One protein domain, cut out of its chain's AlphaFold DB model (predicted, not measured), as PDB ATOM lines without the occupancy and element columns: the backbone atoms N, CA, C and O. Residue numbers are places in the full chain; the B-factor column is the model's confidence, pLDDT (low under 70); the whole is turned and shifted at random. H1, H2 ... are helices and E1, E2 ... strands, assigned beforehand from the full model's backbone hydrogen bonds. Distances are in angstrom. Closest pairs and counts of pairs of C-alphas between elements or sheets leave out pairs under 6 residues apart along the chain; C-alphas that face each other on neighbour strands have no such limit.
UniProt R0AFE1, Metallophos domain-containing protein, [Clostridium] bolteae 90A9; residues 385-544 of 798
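AT A GLANCE: This is residues 385 to 544 of the 798 residues of the protein "Metallophos domain-containing protein" of [Clostridium] bolteae 90A9 (UniProt R0AFE1). A strongly twisted sheet of seven strands, curled like part of a barrel, has H5 packed on one face and the long helix H2 on the other, over the E5 and E4 end. H1 stands beside the strands, and H3 and H4 make the crossover from E5 to E6. The printed part has 160 residues, with five named helices and seven named strands in the order E1 E2 H1 E3 H2 E4 E5 H3 H4 E6 H5 E7; the class is mixed, helices and strands. The sheet is mixed, in the order E2 E1 E7 E3 E6 E5 E4. The whole is compact, with a radius of gyration of the C-alphas of 15.9 A and spans of 51 by 38 by 26 A.

HOW THE PARTS SIT: E1, residues 386 to 389, and E2, residues 409 to 411, form a hairpin, with N 410 and O 387 2.7 A apart. E1 is also antiparallel to E7, residues 541 to 544, with N 544 and O 388 at 2.8 A. H1, residues 412 to 418, only just stands at the sheet's level, at a height of 3.6 A. E3, residues 424 to 429, is parallel to E7, with N 428 and O 543 at 2.8 A. H2, residues 435 to 453, touches H1 with residues 439 to 443 alone, the closest C-alphas being those of Leu 417 and Ser 443, 7.3 A apart, at a steep tilt of 57 degrees. H2 is on the sheet at a height of 10.4 A. E4, residues 461 to 465, is parallel to E5, residues 479 to 486, with N 482 and O 463 at 2.8 A. H3, residues 489 to 492, is only just not on the sheet, with 4 pairs of C-alphas within 10 A. H4, residues 495 to 504, only grazes it. E6, residues 511 to 516, is parallel to E5, with N 514 and O 483 at 2.8 A, and to E3, with N 427 and O 513 at 2.8 A. H5, residues 520 to 533, lies over E3 on the opposite face from H2, at a height of 7.8 A; the closest C-alphas of H5 and E3, those of Ala 523 and Ala 428, are 4.8 A apart. E5, H3, H4 and E6 form a strand-helix-strand unit, two parallel neighbour strands joined through helices, with a right-handed crossover. Split units, with other strands between the two in the sheet, are E2, H1, E3; E3, H2, E4; and E6, H5, E7, each right-handed. In H1, H2, H4 and H5 every O i to N i+4 pair is within hydrogen-bond range; H3 is too short for one.

IN THESE COORDINATES: E1 begins at C-alpha 386, (148.118, 143.581, 150.350). H2 spans 26.9 A, ending at C-alpha 453, (151.374, 127.540, 169.286). E5 spans 23.0 A, H5 19.9 A, E3 and E6 15.7 A each, H4 14.5 A and E4 13.0 A. E7 ends at C-alpha 544, (145.457, 143.264, 141.531).

THE WHOLE: The two C-alphas farthest apart, those of Leu 398 and Thr 452, are 51.1 A apart. The printed part has no cut. The links E1 to E2, of 19 residues, and E4 to E5, of 13 residues, are long. The mean pLDDT of the printed part is 75.7; 32 residues are under 70, among them 452 to 456, 472 to 477, 489 to 494 and 533 to 540.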
ATOM      1  N   CYS A 385     152.613 142.035 151.092       59.16
ATOM      2  CA  CYS A 385     151.859 142.958 150.266       59.16
ATOM      3  C   CYS A 385     150.360 142.626 150.292       59.16
ATOM      4  O   CYS A 385     149.923 141.486 150.126       59.16
ATOM      5  N   LEU A 386     149.560 143.664 150.475       65.12
ATOM      6  CA  LEU A 386     148.118 143.581 150.350       65.12
ATOM      7  C   LEU A 386     147.737 143.691 148.867       65.12
ATOM      8  O   LEU A 386     148.427 144.362 148.100       65.12
ATOM      9  N   ALA A 387     146.674 143.002 148.461       77.62
ATOM     10  CA  ALA A 387     146.164 143.008 147.093       77.62
ATOM     11  C   ALA A 387     144.860 143.802 147.022       77.62
ATOM     12  O   ALA A 387     144.045 143.715 147.934       77.62
ATOM     13  N   TRP A 388     144.624 144.525 145.933       81.69
ATOM     14  CA  TRP A 388     143.355 145.220 145.722       81.69
ATOM     15  C   TRP A 388     142.369 144.301 145.019       81.69
ATOM     16  O   TRP A 388     142.691 143.707 143.987       81.69
ATOM     17  N   GLN A 389     141.152 144.203 145.542       78.94
ATOM     18  CA  GLN A 389     140.073 143.595 144.780       78.94
ATOM     19  C   GLN A 389     139.580 144.566 143.707       78.94
ATOM     20  O   GLN A 389     139.275 145.721 144.005       78.94
ATOM     21  N   ILE A 390     139.481 144.090 142.463       78.12
ATOM     22  CA  ILE A 390     138.820 144.860 141.408       78.12
ATOM     23  C   ILE A 390     137.300 144.729 141.590       78.12
ATOM     24  O   ILE A 390     136.816 143.597 141.695       78.12
ATOM     25  N   PRO A 391     136.544 145.840 141.589       75.00
ATOM     26  CA  PRO A 391     135.087 145.804 141.553       75.00
ATOM     27  C   PRO A 391     134.572 145.044 140.321       75.00
ATOM     28  O   PRO A 391     135.129 145.157 139.225       75.00
ATOM     29  N   GLU A 392     133.501 144.266 140.472       71.38
ATOM     30  CA  GLU A 392     132.937 143.484 139.358       71.38
ATOM     31  C   GLU A 392     132.394 144.402 138.245       71.38
ATOM     32  O   GLU A 392     132.492 144.098 137.050       71.38
ATOM     33  N   GLU A 393     131.876 145.559 138.647       76.31
ATOM     34  CA  GLU A 393     131.318 146.610 137.805       76.31
ATOM     35  C   GLU A 393     132.365 147.406 137.017       76.31
ATOM     36  O   GLU A 393     132.001 148.037 136.028       76.31
ATOM     37  N   TRP A 394     133.650 147.351 137.397       83.25
ATOM     38  CA  TRP A 394     134.706 148.088 136.698       83.25
ATOM     39  C   TRP A 394     134.838 147.615 135.255       83.25
ATOM     40  O   TRP A 394     135.077 146.423 135.010       83.25
ATOM     41  N   ASP A 395     134.705 148.542 134.302       82.38
ATOM     42  CA  ASP A 395     134.754 148.250 132.878       82.38
ATOM     43  C   ASP A 395     136.008 148.852 132.235       82.38
ATOM     44  O   ASP A 395     136.038 150.047 131.939       82.38
ATOM     45  N   PRO A 396     137.043 148.042 131.946       82.00
ATOM     46  CA  PRO A 396     138.284 148.560 131.386       82.00
ATOM     47  C   PRO A 396     138.116 149.196 130.002       82.00
ATOM     48  O   PRO A 396     139.018 149.906 129.568       82.00
ATOM     49  N   ASP A 397     137.018 148.944 129.285       78.19
ATOM     50  CA  ASP A 397     136.773 149.571 127.982       78.19
ATOM     51  C   ASP A 397     136.156 150.980 128.100       78.19
ATOM     52  O   ASP A 397     136.212 151.751 127.139       78.19
ATOM     53  N   LEU A 398     135.601 151.335 129.266       79.62
ATOM     54  CA  LEU A 398     135.010 152.650 129.551       79.62
ATOM     55  C   LEU A 398     135.873 153.477 130.509       79.62
ATOM     56  O   LEU A 398     135.997 154.692 130.344       79.62
ATOM     57  N   ASP A 399     136.492 152.818 131.482       79.88
ATOM     58  CA  ASP A 399     137.247 153.453 132.549       79.88
ATOM     59  C   ASP A 399     138.724 153.603 132.165       79.88
ATOM     60  O   ASP A 399     139.424 152.635 131.856       79.88
ATOM     61  N   MET A 400     139.242 154.834 132.240       74.12
ATOM     62  CA  MET A 400     140.655 155.123 131.943       74.12
ATOM     63  C   MET A 400     141.606 154.783 133.100       74.12
ATOM     64  O   MET A 400     142.826 154.929 132.972       74.12
ATOM     65  N   ALA A 401     141.071 154.338 134.243       82.88
ATOM     66  CA  ALA A 401     141.878 153.989 135.396       82.88
ATOM     67  C   ALA A 401     141.420 152.746 136.142       82.88
ATOM     68  O   ALA A 401     140.235 152.452 136.243       82.88
ATOM     69  N   VAL A 402     142.407 152.033 136.694       82.62
ATOM     70  CA  VAL A 402     142.154 150.942 137.637       82.62
ATOM     71  C   VAL A 402     141.701 151.546 138.972       82.62
ATOM     72  O   VAL A 402     142.415 152.421 139.491       82.62
ATOM     73  N   PRO A 403     140.573 151.088 139.544       80.75
ATOM     74  CA  PRO A 403     140.017 151.579 140.802       80.75
ATOM     75  C   PRO A 403     140.772 150.981 141.998       80.75
ATOM     76  O   PRO A 403     140.260 150.151 142.745       80.75
ATOM     77  N   LEU A 404     142.037 151.369 142.151       80.81
ATOM     78  CA  LEU A 404     142.868 150.978 143.288       80.81
ATOM     79  C   LEU A 404     142.497 151.830 144.510       80.81
ATOM     80  O   LEU A 404     142.542 153.055 144.428       80.81
ATOM     81  N   ASN A 405     142.131 151.177 145.615       77.94
ATOM     82  CA  ASN A 405     141.751 151.825 146.872       77.94
ATOM     83  C   ASN A 405     142.057 150.914 148.074       77.94
ATOM     84  O   ASN A 405     141.568 149.790 148.133       77.94
ATOM     85  N   ASP A 406     142.816 151.398 149.049       75.50
ATOM     86  CA  ASP A 406     143.250 150.685 150.254       75.50
ATOM     87  C   ASP A 406     142.116 150.323 151.211       75.50
ATOM     88  O   ASP A 406     142.303 149.514 152.114       75.50
ATOM     89  N   LYS A 407     140.911 150.853 151.009       72.00
ATOM     90  CA  LYS A 407     139.715 150.307 151.657       72.00
ATOM     91  C   LYS A 407     139.408 148.904 151.121       72.00
ATOM     92  O   LYS A 407     138.987 148.044 151.885       72.00
ATOM     93  N   ASN A 408     139.660 148.646 149.836       71.88
ATOM     94  CA  ASN A 408     139.410 147.370 149.144       71.88
ATOM     95  C   ASN A 408     140.625 146.425 149.178       71.88
ATOM     96  O   ASN A 408     140.768 145.537 148.329       71.88
ATOM     97  N   VAL A 409     141.549 146.664 150.104       76.31
ATOM     98  CA  VAL A 409     142.772 145.888 150.249       76.31
ATOM     99  C   VAL A 409     142.481 144.582 150.976       76.31
ATOM    100  O   VAL A 409     141.774 144.534 151.973       76.31
ATOM    101  N   ILE A 410     143.074 143.499 150.492       80.81
ATOM    102  CA  ILE A 410     142.894 142.162 151.038       80.81
ATOM    103  C   ILE A 410     144.257 141.530 151.286       80.81
ATOM    104  O   ILE A 410     145.181 141.602 150.474       80.81
ATOM    105  N   SER A 411     144.371 140.868 152.428       85.00
ATOM    106  CA  SER A 411     145.523 140.086 152.840       85.00
ATOM    107  C   SER A 411     145.694 138.876 151.933       85.00
ATOM    108  O   SER A 411     144.979 137.874 152.043       85.00
ATOM    109  N   LEU A 412     146.670 138.975 151.031       80.88
ATOM    110  CA  LEU A 412     147.003 137.922 150.084       80.88
ATOM    111  C   LEU A 412     147.395 136.609 150.799       80.88
ATOM    112  O   LEU A 412     146.876 135.563 150.404       80.88
ATOM    113  N   PRO A 413     148.185 136.609 151.896       82.12
ATOM    114  CA  PRO A 413     148.454 135.394 152.662       82.12
ATOM    115  C   PRO A 413     147.190 134.818 153.305       82.12
ATOM    116  O   PRO A 413     146.953 133.614 153.211       82.12
ATOM    117  N   ALA A 414     146.341 135.654 153.916       85.50
ATOM    118  CA  ALA A 414     145.102 135.188 154.540       85.50
ATOM    119  C   ALA A 414     144.154 134.543 153.516       85.50
ATOM    120  O   ALA A 414     143.530 133.520 153.807       85.50
ATOM    121  N   LEU A 415     144.082 135.107 152.308       82.12
ATOM    122  CA  LEU A 415     143.219 134.630 151.235       82.12
ATOM    123  C   LEU A 415     143.768 133.376 150.545       82.12
ATOM    124  O   LEU A 415     143.035 132.404 150.375       82.12
ATOM    125  N   LEU A 416     145.041 133.379 150.139       81.75
ATOM    126  CA  LEU A 416     145.629 132.290 149.352       81.75
ATOM    127  C   LEU A 416     145.977 131.071 150.203       81.75
ATOM    128  O   LEU A 416     145.759 129.941 149.771       81.75
ATOM    129  N   LEU A 417     146.502 131.291 151.409       82.62
ATOM    130  CA  LEU A 417     146.973 130.225 152.296       82.62
ATOM    131  C   LEU A 417     145.896 129.779 153.302       82.62
ATOM    132  O   LEU A 417     145.982 128.691 153.877       82.62
ATOM    133  N   GLY A 418     144.853 130.591 153.498       79.62
ATOM    134  CA  GLY A 418     143.678 130.232 154.296       79.62
ATOM    135  C   GLY A 418     142.695 129.296 153.582       79.62
ATOM    136  O   GLY A 418     141.919 128.604 154.243       79.62
ATOM    137  N   ARG A 419     142.723 129.234 152.243       79.81
ATOM    138  CA  ARG A 419     141.856 128.351 151.447       79.81
ATOM    139  C   ARG A 419     142.389 126.918 151.448       79.81
ATOM    140  O   ARG A 419     143.472 126.642 150.952       79.81
ATOM    141  N   GLN A 420     141.587 125.999 151.979       69.69
ATOM    142  CA  GLN A 420     141.894 124.561 152.038       69.69
ATOM    143  C   GLN A 420     141.260 123.763 150.877       69.69
ATOM    144  O   GLN A 420     141.380 122.542 150.836       69.69
ATOM    145  N   GLU A 421     140.530 124.424 149.972       71.31
ATOM    146  CA  GLU A 421     139.694 123.792 148.938       71.31
ATOM    147  C   GLU A 421     140.051 124.280 147.525       71.31
ATOM    148  O   GLU A 421     140.876 125.178 147.357       71.31
ATOM    149  N   ARG A 422     139.421 123.687 146.501       76.00
ATOM    150  CA  ARG A 422     139.588 124.063 145.088       76.00
ATOM    151  C   ARG A 422     139.176 125.521 144.873       76.00
ATOM    152  O   ARG A 422     138.043 125.892 145.165       76.00
ATOM    153  N   PHE A 423     140.054 126.316 144.268       77.81
ATOM    154  CA  PHE A 423     139.711 127.635 143.740       77.81
ATOM    155  C   PHE A 423     140.524 127.956 142.487       77.81
ATOM    156  O   PHE A 423     141.594 127.381 142.271       77.81
ATOM    157  N   THR A 424     140.011 128.893 141.693       79.88
ATOM    158  CA  THR A 424     140.711 129.500 140.560       79.88
ATOM    159  C   THR A 424     140.735 131.008 140.769       79.88
ATOM    160  O   THR A 424     139.698 131.618 141.029       79.88
ATOM    161  N   LEU A 425     141.922 131.605 140.705       81.56
ATOM    162  CA  LEU A 425     142.130 133.029 140.941       81.56
ATOM    163  C   LEU A 425     142.906 133.652 139.784       81.56
ATOM    164  O   LEU A 425     143.980 133.166 139.439       81.56
ATOM    165  N   PHE A 426     142.400 134.757 139.244       84.06
ATOM    166  CA  PHE A 426     143.163 135.630 138.364       84.06
ATOM    167  C   PHE A 426     143.900 136.668 139.201       84.06
ATOM    168  O   PHE A 426     143.293 137.427 139.956       84.06
ATOM    169  N   LEU A 427     145.217 136.695 139.062       86.25
ATOM    170  CA  LEU A 427     146.070 137.686 139.691       86.25
ATOM    171  C   LEU A 427     146.596 138.609 138.595       86.25
ATOM    172  O   LEU A 427     147.416 138.192 137.792       86.25
ATOM    173  N   ALA A 428     146.108 139.840 138.530       86.19
ATOM    174  CA  ALA A 428     146.693 140.878 137.695       86.19
ATOM    175  C   ALA A 428     147.905 141.453 138.427       86.19
ATOM    176  O   ALA A 428     147.742 142.029 139.502       86.19
ATOM    177  N   SER A 429     149.109 141.309 137.885       82.00
ATOM    178  CA  SER A 429     150.308 141.771 138.580       82.00
ATOM    179  C   SER A 429     151.287 142.541 137.707       82.00
ATOM    180  O   SER A 429     151.232 142.517 136.481       82.00
ATOM    181  N   THR A 430     152.213 143.234 138.362       75.81
ATOM    182  CA  THR A 430     153.402 143.800 137.710       75.81
ATOM    183  C   THR A 430     154.624 142.887 137.837       75.81
ATOM    184  O   THR A 430     155.747 143.334 137.623       75.81
ATOM    185  N   ILE A 431     154.432 141.623 138.243       73.94
ATOM    186  CA  ILE A 431     155.505 140.696 138.624       73.94
ATOM    187  C   ILE A 431     155.407 139.418 137.771       73.94
ATOM    188  O   ILE A 431     154.413 138.694 137.871       73.94
ATOM    189  N   PRO A 432     156.424 139.103 136.949       69.81
ATOM    190  CA  PRO A 432     156.349 137.989 136.004       69.81
ATOM    191  C   PRO A 432     156.446 136.596 136.641       69.81
ATOM    192  O   PRO A 432     155.787 135.672 136.172       69.81
ATOM    193  N   GLU A 433     157.243 136.429 137.698       73.56
ATOM    194  CA  GLU A 433     157.562 135.127 138.298       73.56
ATOM    195  C   GLU A 433     157.916 135.245 139.790       73.56
ATOM    196  O   GLU A 433     158.090 136.347 140.315       73.56
ATOM    197  N   GLY A 434     158.022 134.111 140.493       71.38
ATOM    198  CA  GLY A 434     158.458 134.061 141.895       71.38
ATOM    199  C   GLY A 434     157.324 134.018 142.924       71.38
ATOM    200  O   GLY A 434     157.588 133.924 144.127       71.38
ATOM    201  N   LEU A 435     156.064 134.001 142.474       77.56
ATOM    202  CA  LEU A 435     154.883 133.853 143.333       77.56
ATOM    203  C   LEU A 435     154.892 132.518 144.083       77.56
ATOM    204  O   LEU A 435     154.569 132.491 145.271       77.56
ATOM    205  N   ALA A 436     155.301 131.420 143.433       81.44
ATOM    206  CA  ALA A 436     155.347 130.115 144.099       81.44
ATOM    207  C   ALA A 436     156.379 130.100 145.229       81.44
ATOM    208  O   ALA A 436     156.081 129.620 146.322       81.44
ATOM    209  N   LYS A 437     157.564 130.682 144.998       78.44
ATOM    210  CA  LYS A 437     158.612 130.798 146.024       78.44
ATOM    211  C   LYS A 437     158.162 131.680 147.188       78.44
ATOM    212  O   LYS A 437     158.351 131.292 148.337       78.44
ATOM    213  N   GLY A 438     157.512 132.813 146.906       78.56
ATOM    214  CA  GLY A 438     156.921 133.672 147.937       78.56
ATOM    215  C   GLY A 438     155.883 132.934 148.790       78.56
ATOM    216  O   GLY A 438     155.940 132.981 150.020       78.56
ATOM    217  N   LEU A 439     154.967 132.194 148.150       81.88
ATOM    218  CA  LEU A 439     153.898 131.454 148.840       81.88
ATOM    219  C   LEU A 439     154.455 130.304 149.673       81.88
ATOM    220  O   LEU A 439     153.995 130.067 150.793       81.88
ATOM    221  N   GLN A 440     155.465 129.617 149.146       84.19
ATOM    222  CA  GLN A 440     156.161 128.546 149.840       84.19
ATOM    223  C   GLN A 440     156.897 129.078 151.078       84.19
ATOM    224  O   GLN A 440     156.710 128.545 152.172       84.19
ATOM    225  N   HIS A 441     157.635 130.183 150.938       82.62
ATOM    226  CA  HIS A 441     158.350 130.819 152.043       82.62
ATOM    227  C   HIS A 441     157.408 131.241 153.180       82.62
ATOM    228  O   HIS A 441     157.640 130.915 154.343       82.62
ATOM    229  N   GLN A 442     156.297 131.908 152.853       79.44
ATOM    230  CA  GLN A 442     155.283 132.281 153.846       79.44
ATOM    231  C   GLN A 442     154.651 131.056 154.514       79.44
ATOM    232  O   GLN A 442     154.459 131.028 155.731       79.44
ATOM    233  N   SER A 443     154.368 130.007 153.741       83.00
ATOM    234  CA  SER A 443     153.811 128.766 154.285       83.00
ATOM    235  C   SER A 443     154.741 128.124 155.316       83.00
ATOM    236  O   SER A 443     154.285 127.642 156.352       83.00
ATOM    237  N   GLU A 444     156.050 128.143 155.076       82.19
ATOM    238  CA  GLU A 444     157.055 127.615 156.004       82.19
ATOM    239  C   GLU A 444     157.134 128.421 157.301       82.19
ATOM    240  O   GLU A 444     157.100 127.828 158.385       82.19
ATOM    241  N   GLN A 445     157.137 129.757 157.206       79.69
ATOM    242  CA  GLN A 445     157.107 130.639 158.378       79.69
ATOM    243  C   GLN A 445     155.890 130.346 159.274       79.69
ATOM    244  O   GLN A 445     156.010 130.220 160.496       79.69
ATOM    245  N   TYR A 446     154.708 130.176 158.676       77.38
ATOM    246  CA  TYR A 446     153.479 129.882 159.415       77.38
ATOM    247  C   TYR A 446     153.400 128.448 159.947       77.38
ATOM    248  O   TYR A 446     152.861 128.234 161.037       77.38
ATOM    249  N   MET A 447     153.986 127.468 159.254       76.31
ATOM    250  CA  MET A 447     154.130 126.107 159.782       76.31
ATOM    251  C   MET A 447     154.992 126.073 161.051       76.31
ATOM    252  O   MET A 447     154.685 125.329 161.985       76.31
ATOM    253  N   GLU A 448     156.048 126.886 161.126       73.56
ATOM    254  CA  GLU A 448     156.858 127.013 162.339       73.56
ATOM    255  C   GLU A 448     156.047 127.610 163.502       73.56
ATOM    256  O   GLU A 448     156.015 127.045 164.600       73.56
ATOM    257  N   ILE A 449     155.291 128.681 163.243       70.19
ATOM    258  CA  ILE A 449     154.400 129.302 164.236       70.19
ATOM    259  C   ILE A 449     153.345 128.302 164.734       70.19
ATOM    260  O   ILE A 449     153.130 128.177 165.942       70.19
ATOM    261  N   SER A 450     152.723 127.542 163.830       70.50
ATOM    262  CA  SER A 450     151.745 126.489 164.140       70.50
ATOM    263  C   SER A 450     152.321 125.419 165.081       70.50
ATOM    264  O   SER A 450     151.679 125.067 166.073       70.50
ATOM    265  N   ARG A 451     153.570 124.976 164.861       70.69
ATOM    266  CA  ARG A 451     154.257 124.019 165.753       70.69
ATOM    267  C   ARG A 451     154.477 124.570 167.159       70.69
ATOM    268  O   ARG A 451     154.382 123.815 168.122       70.69
ATOM    269  N   THR A 452     154.770 125.864 167.285       66.94
ATOM    270  CA  THR A 452     155.032 126.502 168.591       66.94
ATOM    271  C   THR A 452     153.766 126.859 169.371       66.94
ATOM    272  O   THR A 452     153.795 126.887 170.598       66.94
ATOM    273  N   THR A 453     152.647 127.101 168.682       66.25
ATOM    274  CA  THR A 453     151.374 127.540 169.286       66.25
ATOM    275  C   THR A 453     150.337 126.422 169.432       66.25
ATOM    276  O   THR A 453     149.317 126.621 170.089       66.25
ATOM    277  N   GLY A 454     150.587 125.240 168.856       65.00
ATOM    278  CA  GLY A 454     149.679 124.087 168.910       65.00
ATOM    279  C   GLY A 454     148.487 124.168 167.948       65.00
ATOM    280  O   GLY A 454     147.594 123.326 168.016       65.00
ATOM    281  N   LEU A 455     148.465 125.162 167.055       66.44
ATOM    282  CA  LEU A 455     147.452 125.322 166.008       66.44
ATOM    283  C   LEU A 455     147.687 124.286 164.902       66.44
ATOM    284  O   LEU A 455     148.822 124.127 164.468       66.44
ATOM    285  N   GLN A 456     146.658 123.591 164.412       68.81
ATOM    286  CA  GLN A 456     146.795 122.681 163.268       68.81
ATOM    287  C   GLN A 456     146.497 123.427 161.964       68.81
ATOM    288  O   GLN A 456     145.401 123.952 161.779       68.81
ATOM    289  N   TRP A 457     147.475 123.484 161.060       77.75
ATOM    290  CA  TRP A 457     147.335 124.124 159.753       77.75
ATOM    291  C   TRP A 457     148.278 123.489 158.722       77.75
ATOM    292  O   TRP A 457     149.377 123.056 159.068       77.75
ATOM    293  N   GLN A 458     147.836 123.408 157.465       73.69
ATOM    294  CA  GLN A 458     148.612 122.886 156.337       73.69
ATOM    295  C   GLN A 458     148.323 123.717 155.084       73.69
ATOM    296  O   GLN A 458     147.157 123.952 154.777       73.69
ATOM    297  N   ALA A 459     149.356 124.118 154.347       76.50
ATOM    298  CA  ALA A 459     149.226 124.744 153.029       76.50
ATOM    299  C   ALA A 459     149.519 123.743 151.897       76.50
ATOM    300  O   ALA A 459     150.263 122.780 152.119       76.50
ATOM    301  N   PRO A 460     148.985 123.976 150.685       80.31
ATOM    302  CA  PRO A 460     149.462 123.309 149.480       80.31
ATOM    303  C   PRO A 460     150.940 123.627 149.231       80.31
ATOM    304  O   PRO A 460     151.410 124.721 149.538       80.31
ATOM    305  N   VAL A 461     151.658 122.692 148.613       83.75
ATOM    306  CA  VAL A 461     152.995 122.976 148.073       83.75
ATOM    307  C   VAL A 461     152.825 123.687 146.730       83.75
ATOM    308  O   VAL A 461     152.262 123.117 145.795       83.75
ATOM    309  N   TRP A 462     153.272 124.939 146.642       85.62
ATOM    310  CA  TRP A 462     153.050 125.800 145.475       85.62
ATOM    311  C   TRP A 462     154.100 125.587 144.387       85.62
ATOM    312  O   TRP A 462     155.291 125.471 144.675       85.62
ATOM    313  N   ARG A 463     153.662 125.536 143.125       85.19
ATOM    314  CA  ARG A 463     154.521 125.294 141.957       85.19
ATOM    315  C   ARG A 463     154.080 126.122 140.757       85.19
ATOM    316  O   ARG A 463     152.886 126.316 140.540       85.19
ATOM    317  N   GLU A 464     155.051 126.569 139.969       84.62
ATOM    318  CA  GLU A 464     154.823 127.279 138.708       84.62
ATOM    319  C   GLU A 464     154.816 126.302 137.526       84.62
ATOM    320  O   GLU A 464     155.604 125.358 137.479       84.62
ATOM    321  N   TYR A 465     153.905 126.529 136.584       80.44
ATOM    322  CA  TYR A 465     153.690 125.702 135.403       80.44
ATOM    323  C   TYR A 465     153.604 126.572 134.150       80.44
ATOM    324  O   TYR A 465     153.040 127.669 134.168       80.44
ATOM    325  N   SER A 466     154.100 126.036 133.033       73.19
ATOM    326  CA  SER A 466     153.803 126.583 131.709       73.19
ATOM    327  C   SER A 466     152.335 126.307 131.355       73.19
ATOM    328  O   SER A 466     151.757 125.308 131.794       73.19
ATOM    329  N   LEU A 467     151.733 127.156 130.516       70.00
ATOM    330  CA  LEU A 467     150.322 127.048 130.123       70.00
ATOM    331  C   LEU A 467     149.944 125.668 129.543       70.00
ATOM    332  O   LEU A 467     148.823 125.205 129.735       70.00
ATOM    333  N   ASN A 468     150.876 125.000 128.860       68.19
ATOM    334  CA  ASN A 468     150.625 123.711 128.209       68.19
ATOM    335  C   ASN A 468     150.884 122.506 129.121       68.19
ATOM    336  O   ASN A 468     150.531 121.389 128.747       68.19
ATOM    337  N   ASP A 469     151.511 122.699 130.283       70.44
ATOM    338  CA  ASP A 469     151.991 121.600 131.131       70.44
ATOM    339  C   ASP A 469     151.242 121.487 132.466       70.44
ATOM    340  O   ASP A 469     151.428 120.505 133.183       70.44
ATOM    341  N   VAL A 470     150.339 122.431 132.766       70.25
ATOM    342  CA  VAL A 470     149.547 122.509 134.014       70.25
ATOM    343  C   VAL A 470     148.871 121.182 134.382       70.25
ATOM    344  O   VAL A 470     148.837 120.803 135.552       70.25
ATOM    345  N   PHE A 471     148.358 120.471 133.377       71.56
ATOM    346  CA  PHE A 471     147.566 119.246 133.526       71.56
ATOM    347  C   PHE A 471     148.279 117.978 133.031       71.56
ATOM    348  O   PHE A 471     147.741 116.878 133.111       71.56
ATOM    349  N   LYS A 472     149.522 118.088 132.542       61.34
ATOM    350  CA  LYS A 472     150.271 116.927 132.024       61.34
ATOM    351  C   LYS A 472     150.867 116.039 133.123       61.34
ATOM    352  O   LYS A 472     151.422 114.983 132.815       61.34
ATOM    353  N   THR A 473     150.782 116.439 134.393       54.16
ATOM    354  CA  THR A 473     151.428 115.738 135.506       54.16
ATOM    355  C   THR A 473     150.439 114.867 136.294       54.16
ATOM    356  O   THR A 473     149.490 115.350 136.903       54.16
ATOM    357  N   GLY A 474     150.690 113.552 136.338       51.44
ATOM    358  CA  GLY A 474     149.962 112.579 137.172       51.44
ATOM    359  C   GLY A 474     150.338 112.636 138.660       51.44
ATOM    360  O   GLY A 474     150.452 111.598 139.313       51.44
ATOM    361  N   GLU A 475     150.612 113.828 139.187       55.16
ATOM    362  CA  GLU A 475     151.089 114.022 140.555       55.16
ATOM    363  C   GLU A 475     149.945 113.874 141.566       55.16
ATOM    364  O   GLU A 475     148.927 114.560 141.498       55.16
ATOM    365  N   GLN A 476     150.123 112.973 142.533       54.34
ATOM    366  CA  GLN A 476     149.198 112.781 143.649       54.34
ATOM    367  C   GLN A 476     149.714 113.542 144.882       54.34
ATOM    368  O   GLN A 476     150.827 113.292 145.340       54.34
ATOM    369  N   GLY A 477     148.915 114.466 145.429       64.12
ATOM    370  CA  GLY A 477     149.225 115.229 146.649       64.12
ATOM    371  C   GLY A 477     148.444 116.547 146.753       64.12
ATOM    372  O   GLY A 477     147.606 116.832 145.901       64.12
ATOM    373  N   ASN A 478     148.689 117.328 147.813       71.62
ATOM    374  CA  ASN A 478     148.100 118.661 148.021       71.62
ATOM    375  C   ASN A 478     149.053 119.735 147.463       71.62
ATOM    376  O   ASN A 478     149.993 120.142 148.152       71.62
ATOM    377  N   PHE A 479     148.853 120.145 146.208       80.31
ATOM    378  CA  PHE A 479     149.729 121.085 145.497       80.31
ATOM    379  C   PHE A 479     148.926 122.267 144.954       80.31
ATOM    380  O   PHE A 479     147.817 122.090 144.468       80.31
ATOM    381  N   GLY A 480     149.493 123.470 145.001       84.94
ATOM    382  CA  GLY A 480     148.920 124.655 144.364       84.94
ATOM    383  C   GLY A 480     149.621 124.940 143.040       84.94
ATOM    384  O   GLY A 480     150.852 124.937 142.985       84.94
ATOM    385  N   ARG A 481     148.860 125.185 141.971       87.44
ATOM    386  CA  ARG A 481     149.402 125.497 140.642       87.44
ATOM    387  C   ARG A 481     149.376 126.997 140.386       87.44
ATOM    388  O   ARG A 481     148.366 127.647 140.641       87.44
ATOM    389  N   ILE A 482     150.460 127.531 139.840       87.50
ATOM    390  CA  ILE A 482     150.569 128.917 139.386       87.50
ATOM    391  C   ILE A 482     150.942 128.909 137.911       87.50
ATOM    392  O   ILE A 482     151.853 128.191 137.509       87.50
ATOM    393  N   VAL A 483     150.240 129.693 137.105       87.06
ATOM    394  CA  VAL A 483     150.513 129.850 135.676       87.06
ATOM    395  C   VAL A 483     150.805 131.317 135.420       87.06
ATOM    396  O   VAL A 483     149.923 132.152 135.608       87.06
ATOM    397  N   ASN A 484     152.032 131.622 135.007       85.62
ATOM    398  CA  ASN A 484     152.447 132.979 134.666       85.62
ATOM    399  C   ASN A 484     152.203 133.223 133.172       85.62
ATOM    400  O   ASN A 484     152.664 132.455 132.329       85.62
ATOM    401  N   ILE A 485     151.452 134.274 132.848       82.50
ATOM    402  CA  ILE A 485     151.058 134.640 131.485       82.50
ATOM    403  C   ILE A 485     151.274 136.142 131.333       82.50
ATOM    404  O   ILE A 485     150.748 136.917 132.129       82.50
ATOM    405  N   SER A 486     152.011 136.581 130.315       83.94
ATOM    406  CA  SER A 486     152.092 138.019 130.041       83.94
ATOM    407  C   SER A 486     150.766 138.534 129.460       83.94
ATOM    408  O   SER A 486     150.058 137.810 128.749       83.94
ATOM    409  N   SER A 487     150.407 139.797 129.704       75.81
ATOM    410  CA  SER A 487     149.220 140.420 129.086       75.81
ATOM    411  C   SER A 487     149.227 140.341 127.552       75.81
ATOM    412  O   SER A 487     148.168 140.315 126.929       75.81
ATOM    413  N   GLU A 488     150.402 140.253 126.931       72.81
ATOM    414  CA  GLU A 488     150.553 140.083 125.481       72.81
ATOM    415  C   GLU A 488     150.176 138.660 125.035       72.81
ATOM    416  O   GLU A 488     149.483 138.478 124.033       72.81
ATOM    417  N   GLN A 489     150.552 137.643 125.818       69.81
ATOM    418  CA  GLN A 489     150.207 136.241 125.565       69.81
ATOM    419  C   GLN A 489     148.709 135.948 125.760       69.81
ATOM    420  O   GLN A 489     148.166 135.050 125.109       69.81
ATOM    421  N   MET A 490     148.014 136.714 126.611       66.25
ATOM    422  CA  MET A 490     146.556 136.608 126.811       66.25
ATOM    423  C   MET A 490     145.757 136.788 125.511       66.25
ATOM    424  O   MET A 490     144.709 136.161 125.345       66.25
ATOM    425  N   LEU A 491     146.262 137.577 124.557       52.94
ATOM    426  CA  LEU A 491     145.588 137.864 123.283       52.94
ATOM    427  C   LEU A 491     145.552 136.662 122.316       52.94
ATOM    428  O   LEU A 491     144.891 136.725 121.282       52.94
ATOM    429  N   ILE A 492     146.229 135.557 122.651       48.91
ATOM    430  CA  ILE A 492     146.443 134.395 121.769       48.91
ATOM    431  C   ILE A 492     145.392 133.278 122.001       48.91
ATOM    432  O   ILE A 492     145.360 132.287 121.280       48.91
ATOM    433  N   GLY A 493     144.470 133.431 122.964       55.69
ATOM    434  CA  GLY A 493     143.252 132.601 123.063       55.69
ATOM    435  C   GLY A 493     143.380 131.230 123.752       55.69
ATOM    436  O   GLY A 493     142.404 130.484 123.807       55.69
ATOM    437  N   ASN A 494     144.532 130.887 124.336       61.84
ATOM    438  CA  ASN A 494     144.757 129.556 124.931       61.84
ATOM    439  C   ASN A 494     144.182 129.371 126.356       61.84
ATOM    440  O   ASN A 494     144.094 128.248 126.849       61.84
ATOM    441  N   LEU A 495     143.754 130.446 127.026       71.00
ATOM    442  CA  LEU A 495     143.235 130.393 128.400       71.00
ATOM    443  C   LEU A 495     141.917 129.610 128.527       71.00
ATOM    444  O   LEU A 495     141.714 128.871 129.490       71.00
ATOM    445  N   GLY A 496     141.023 129.742 127.543       69.19
ATOM    446  CA  GLY A 496     139.749 129.014 127.535       69.19
ATOM    447  C   GLY A 496     139.940 127.498 127.438       69.19
ATOM    448  O   GLY A 496     139.172 126.740 128.026       69.19
ATOM    449  N   ILE A 497     140.999 127.051 126.753       70.44
ATOM    450  CA  ILE A 497     141.362 125.632 126.645       70.44
ATOM    451  C   ILE A 497     141.811 125.101 128.011       70.44
ATOM    452  O   ILE A 497     141.318 124.063 128.443       70.44
ATOM    453  N   LEU A 498     142.672 125.845 128.714       76.56
ATOM    454  CA  LEU A 498     143.168 125.484 130.046       76.56
ATOM    455  C   LEU A 498     142.018 125.250 131.038       76.56
ATOM    456  O   LEU A 498     141.964 124.226 131.716       76.56
ATOM    457  N   LEU A 499     141.071 126.185 131.118       75.31
ATOM    458  CA  LEU A 499     139.962 126.085 132.071       75.31
ATOM    459  C   LEU A 499     138.968 124.991 131.695       75.31
ATOM    460  O   LEU A 499     138.464 124.291 132.573       75.31
ATOM    461  N   LYS A 500     138.730 124.786 130.397       74.06
ATOM    462  CA  LYS A 500     137.916 123.666 129.924       74.06
ATOM    463  C   LYS A 500     138.552 122.321 130.289       74.06
ATOM    464  O   LYS A 500     137.862 121.453 130.817       74.06
ATOM    465  N   GLN A 501     139.863 122.177 130.097       76.69
ATOM    466  CA  GLN A 501     140.603 120.974 130.482       76.69
ATOM    467  C   GLN A 501     140.523 120.721 131.998       76.69
ATOM    468  O   GLN A 501     140.231 119.606 132.422       76.69
ATOM    469  N   ARG A 502     140.657 121.770 132.822       78.69
ATOM    470  CA  ARG A 502     140.475 121.692 134.284       78.69
ATOM    471  C   ARG A 502     139.111 121.126 134.691       78.69
ATOM    472  O   ARG A 502     139.016 120.349 135.645       78.69
ATOM    473  N   MET A 503     138.041 121.535 134.003       74.75
ATOM    474  CA  MET A 503     136.697 120.997 134.244       74.75
ATOM    475  C   MET A 503     136.607 119.518 133.864       74.75
ATOM    476  O   MET A 503     136.077 118.722 134.641       74.75
ATOM    477  N   GLU A 504     137.110 119.163 132.678       77.56
ATOM    478  CA  GLU A 504     137.066 117.801 132.131       77.56
ATOM    479  C   GLU A 504     137.836 116.812 133.019       77.56
ATOM    480  O   GLU A 504     137.335 115.726 133.315       77.56
ATOM    481  N   GLU A 505     138.998 117.221 133.531       74.12
ATOM    482  CA  GLU A 505     139.840 116.418 134.424       74.12
ATOM    483  C   GLU A 505     139.348 116.386 135.881       74.12
ATOM    484  O   GLU A 505     139.878 115.632 136.698       74.12
ATOM    485  N   ARG A 506     138.314 117.172 136.224       72.44
ATOM    486  CA  ARG A 506     137.804 117.346 137.600       72.44
ATOM    487  C   ARG A 506     138.913 117.661 138.610       72.44
ATOM    488  O   ARG A 506     138.890 117.183 139.744       72.44
ATOM    489  N   ASP A 507     139.872 118.481 138.197       73.25
ATOM    490  CA  ASP A 507     141.019 118.834 139.024       73.25
ATOM    491  C   ASP A 507     140.593 119.670 140.241       73.25
ATOM    492  O   ASP A 507     140.012 120.744 140.105       73.25
ATOM    493  N   ASN A 508     140.881 119.174 141.444       75.00
ATOM    494  CA  ASN A 508     140.462 119.799 142.704       75.00
ATOM    495  C   ASN A 508     141.569 120.608 143.392       75.00
ATOM    496  O   ASN A 508     141.410 121.004 144.544       75.00
ATOM    497  N   GLN A 509     142.682 120.858 142.706       80.69
ATOM    498  CA  GLN A 509     143.809 121.601 143.264       80.69
ATOM    499  C   GLN A 509     143.638 123.121 143.082       80.69
ATOM    500  O   GLN A 509     143.043 123.556 142.087       80.69
ATOM    501  N   PRO A 510     144.176 123.957 143.987       84.31
ATOM    502  CA  PRO A 510     144.245 125.407 143.799       84.31
ATOM    503  C   PRO A 510     144.958 125.802 142.500       84.31
ATOM    504  O   PRO A 510     146.006 125.241 142.174       84.31
ATOM    505  N   LEU A 511     144.408 126.779 141.774       85.00
ATOM    506  CA  LEU A 511     145.000 127.342 140.558       85.00
ATOM    507  C   LEU A 511     145.032 128.872 140.634       85.00
ATOM    508  O   LEU A 511     143.999 129.519 140.798       85.00
ATOM    509  N   ILE A 512     146.218 129.448 140.469       86.88
ATOM    510  CA  ILE A 512     146.434 130.887 140.321       86.88
ATOM    511  C   ILE A 512     146.910 131.142 138.896       86.88
ATOM    512  O   ILE A 512     147.873 130.538 138.432       86.88
ATOM    513  N   ILE A 513     146.239 132.050 138.200       87.31
ATOM    514  CA  ILE A 513     146.622 132.508 136.871       87.31
ATOM    515  C   ILE A 513     147.145 133.928 137.044       87.31
ATOM    516  O   ILE A 513     146.368 134.866 137.211       87.31
ATOM    517  N   ASN A 514     148.467 134.066 137.061       87.75
ATOM    518  CA  ASN A 514     149.149 135.344 137.167       87.75
ATOM    519  C   ASN A 514     149.272 135.977 135.779       87.75
ATOM    520  O   ASN A 514     150.033 135.502 134.938       87.75
ATOM    521  N   ILE A 515     148.503 137.034 135.547       86.94
ATOM    522  CA  ILE A 515     148.512 137.841 134.335       86.94
ATOM    523  C   ILE A 515     149.364 139.067 134.612       86.94
ATOM    524  O   ILE A 515     148.947 139.942 135.372       86.94
ATOM    525  N   TRP A 516     150.542 139.132 134.003       85.56
ATOM    526  CA  TRP A 516     151.515 140.164 134.332       85.56
ATOM    527  C   TRP A 516     151.776 141.148 133.187       85.56
ATOM    528  O   TRP A 516     151.792 140.787 132.008       85.56
ATOM    529  N   SER A 517     151.987 142.415 133.544       82.31
ATOM    530  CA  SER A 517     152.394 143.495 132.638       82.31
ATOM    531  C   SER A 517     153.122 144.583 133.420       82.31
ATOM    532  O   SER A 517     152.827 144.804 134.588       82.31
ATOM    533  N   GLU A 518     154.023 145.327 132.775       78.88
ATOM    534  CA  GLU A 518     154.618 146.525 133.386       78.88
ATOM    535  C   GLU A 518     153.567 147.589 133.755       78.88
ATOM    536  O   GLU A 518     153.790 148.407 134.647       78.88
ATOM    537  N   SER A 519     152.406 147.576 133.092       80.62
ATOM    538  CA  SER A 519     151.285 148.451 133.423       80.62
ATOM    539  C   SER A 519     150.233 147.704 134.247       80.62
ATOM    540  O   SER A 519     149.633 146.742 133.750       80.62
ATOM    541  N   PRO A 520     149.900 148.187 135.460       79.81
ATOM    542  CA  PRO A 520     148.853 147.576 136.275       79.81
ATOM    543  C   PRO A 520     147.483 147.631 135.587       79.81
ATOM    544  O   PRO A 520     146.671 146.730 135.768       79.81
ATOM    545  N   TYR A 521     147.238 148.644 134.746       84.44
ATOM    546  CA  TYR A 521     146.009 148.749 133.962       84.44
ATOM    547  C   TYR A 521     145.899 147.671 132.890       84.44
ATOM    548  O   TYR A 521     144.853 147.037 132.785       84.44
ATOM    549  N   PHE A 522     146.965 147.405 132.130       83.75
ATOM    550  CA  PHE A 522     146.928 146.342 131.123       83.75
ATOM    551  C   PHE A 522     146.799 144.951 131.758       83.75
ATOM    552  O   PHE A 522     146.019 144.135 131.266       83.75
ATOM    553  N   ALA A 523     147.486 144.691 132.876       85.00
ATOM    554  CA  ALA A 523     147.316 143.451 133.638       85.00
ATOM    555  C   ALA A 523     145.868 143.285 134.136       85.00
ATOM    556  O   ALA A 523     145.229 142.262 133.870       85.00
ATOM    557  N   ALA A 524     145.320 144.319 134.787       85.75
ATOM    558  CA  ALA A 524     143.953 144.336 135.306       85.75
ATOM    559  C   ALA A 524     142.911 144.167 134.194       85.75
ATOM    560  O   ALA A 524     141.998 143.353 134.322       85.75
ATOM    561  N   ARG A 525     143.075 144.870 133.067       86.12
ATOM    562  CA  ARG A 525     142.195 144.762 131.898       86.12
ATOM    563  C   ARG A 525     142.167 143.342 131.346       86.12
ATOM    564  O   ARG A 525     141.084 142.814 131.103       86.12
ATOM    565  N   CYS A 526     143.329 142.718 131.149       84.31
ATOM    566  CA  CYS A 526     143.409 141.342 130.655       84.31
ATOM    567  C   CYS A 526     142.751 140.359 131.629       84.31
ATOM    568  O   CYS A 526     141.977 139.508 131.194       84.31
ATOM    569  N   ALA A 527     142.990 140.511 132.934       83.06
ATOM    570  CA  ALA A 527     142.382 139.666 133.957       83.06
ATOM    571  C   ALA A 527     140.858 139.825 134.037       83.06
ATOM    572  O   ALA A 527     140.140 138.826 134.049       83.06
ATOM    573  N   GLN A 528     140.354 141.060 134.002       80.50
ATOM    574  CA  GLN A 528     138.918 141.349 134.009       80.50
ATOM    575  C   GLN A 528     138.232 140.838 132.737       80.50
ATOM    576  O   GLN A 528     137.158 140.241 132.797       80.50
ATOM    577  N   THR A 529     138.875 141.010 131.579       79.88
ATOM    578  CA  THR A 529     138.381 140.501 130.290       79.88
ATOM    579  C   THR A 529     138.340 138.975 130.279       79.88
ATOM    580  O   THR A 529     137.351 138.385 129.843       79.88
ATOM    581  N   ALA A 530     139.390 138.323 130.789       77.56
ATOM    582  CA  ALA A 530     139.428 136.878 130.956       77.56
ATOM    583  C   ALA A 530     138.277 136.411 131.853       77.56
ATOM    584  O   ALA A 530     137.467 135.599 131.415       77.56
ATOM    585  N   MET A 531     138.148 136.979 133.056       77.31
ATOM    586  CA  MET A 531     137.078 136.644 133.995       77.31
ATOM    587  C   MET A 531     135.694 136.762 133.343       77.31
ATOM    588  O   MET A 531     134.926 135.805 133.391       77.31
ATOM    589  N   ARG A 532     135.399 137.888 132.673       75.19
ATOM    590  CA  ARG A 532     134.105 138.149 132.016       75.19
ATOM    591  C   ARG A 532     133.776 137.155 130.901       75.19
ATOM    592  O   ARG A 532     132.643 136.694 130.806       75.19
ATOM    593  N   ASN A 533     134.762 136.783 130.089       69.69
ATOM    594  CA  ASN A 533     134.578 135.820 128.999       69.69
ATOM    595  C   ASN A 533     134.438 134.365 129.480       69.69
ATOM    596  O   ASN A 533     134.133 133.480 128.679       69.69
ATOM    597  N   LEU A 534     134.677 134.102 130.767       66.06
ATOM    598  CA  LEU A 534     134.718 132.766 131.366       66.06
ATOM    599  C   LEU A 534     133.593 132.514 132.388       66.06
ATOM    600  O   LEU A 534     133.588 131.461 133.028       66.06
ATOM    601  N   ILE A 535     132.635 133.445 132.514       53.56
ATOM    602  CA  ILE A 535     131.571 133.481 133.541       53.56
ATOM    603  C   ILE A 535     130.719 132.193 133.630       53.56
ATOM    604  O   ILE A 535     130.122 131.934 134.673       53.56
ATOM    605  N   ASP A 536     130.720 131.325 132.617       51.75
ATOM    606  CA  ASP A 536     129.908 130.098 132.606       51.75
ATOM    607  C   ASP A 536     130.589 128.843 133.199       51.75
ATOM    608  O   ASP A 536     129.967 127.780 133.256       51.75
ATOM    609  N   ILE A 537     131.857 128.920 133.633       53.50
ATOM    610  CA  ILE A 537     132.682 127.726 133.920       53.50
ATOM    611  C   ILE A 537     133.101 127.588 135.401       53.50
ATOM    612  O   ILE A 537     132.974 126.500 135.964       53.50
ATOM    613  N   GLU A 538     133.557 128.662 136.057       54.66
ATOM    614  CA  GLU A 538     133.924 128.705 137.487       54.66
ATOM    615  C   GLU A 538     133.760 130.140 138.031       54.66
ATOM    616  O   GLU A 538     133.997 131.106 137.310       54.66
ATOM    617  N   LYS A 539     133.409 130.304 139.319       57.88
ATOM    618  CA  LYS A 539     133.437 131.616 139.998       57.88
ATOM    619  C   LYS A 539     134.887 132.034 140.259       57.88
ATOM    620  O   LYS A 539     135.423 131.772 141.334       57.88
ATOM    621  N   ALA A 540     135.536 132.621 139.262       63.00
ATOM    622  CA  ALA A 540     136.876 133.172 139.403       63.00
ATOM    623  C   ALA A 540     136.820 134.596 139.982       63.00
ATOM    624  O   ALA A 540     135.895 135.348 139.699       63.00
ATOM    625  N   GLN A 541     137.817 134.958 140.788       70.38
ATOM    626  CA  GLN A 541     138.020 136.326 141.276       70.38
ATOM    627  C   GLN A 541     139.210 136.960 140.561       70.38
ATOM    628  O   GLN A 541     140.143 136.246 140.184       70.38
ATOM    629  N   VAL A 542     139.207 138.288 140.440       69.56
ATOM    630  CA  VAL A 542     140.361 139.064 139.974       69.56
ATOM    631  C   VAL A 542     140.906 139.894 141.130       69.56
ATOM    632  O   VAL A 542     140.191 140.695 141.732       69.56
ATOM    633  N   LEU A 543     142.186 139.704 141.436       77.56
ATOM    634  CA  LEU A 543     142.933 140.529 142.383       77.56
ATOM    635  C   LEU A 543     144.061 141.243 141.656       77.56
ATOM    636  O   LEU A 543     144.714 140.648 140.800       77.56
ATOM    637  N   VAL A 544     144.321 142.490 142.032       78.25
ATOM    638  CA  VAL A 544     145.457 143.264 141.531       78.25
ATOM    639  C   VAL A 544     146.557 143.295 142.576       78.25
ATOM    640  O   VAL A 544     146.345 143.715 143.713       78.25
TER     641      VAL A 544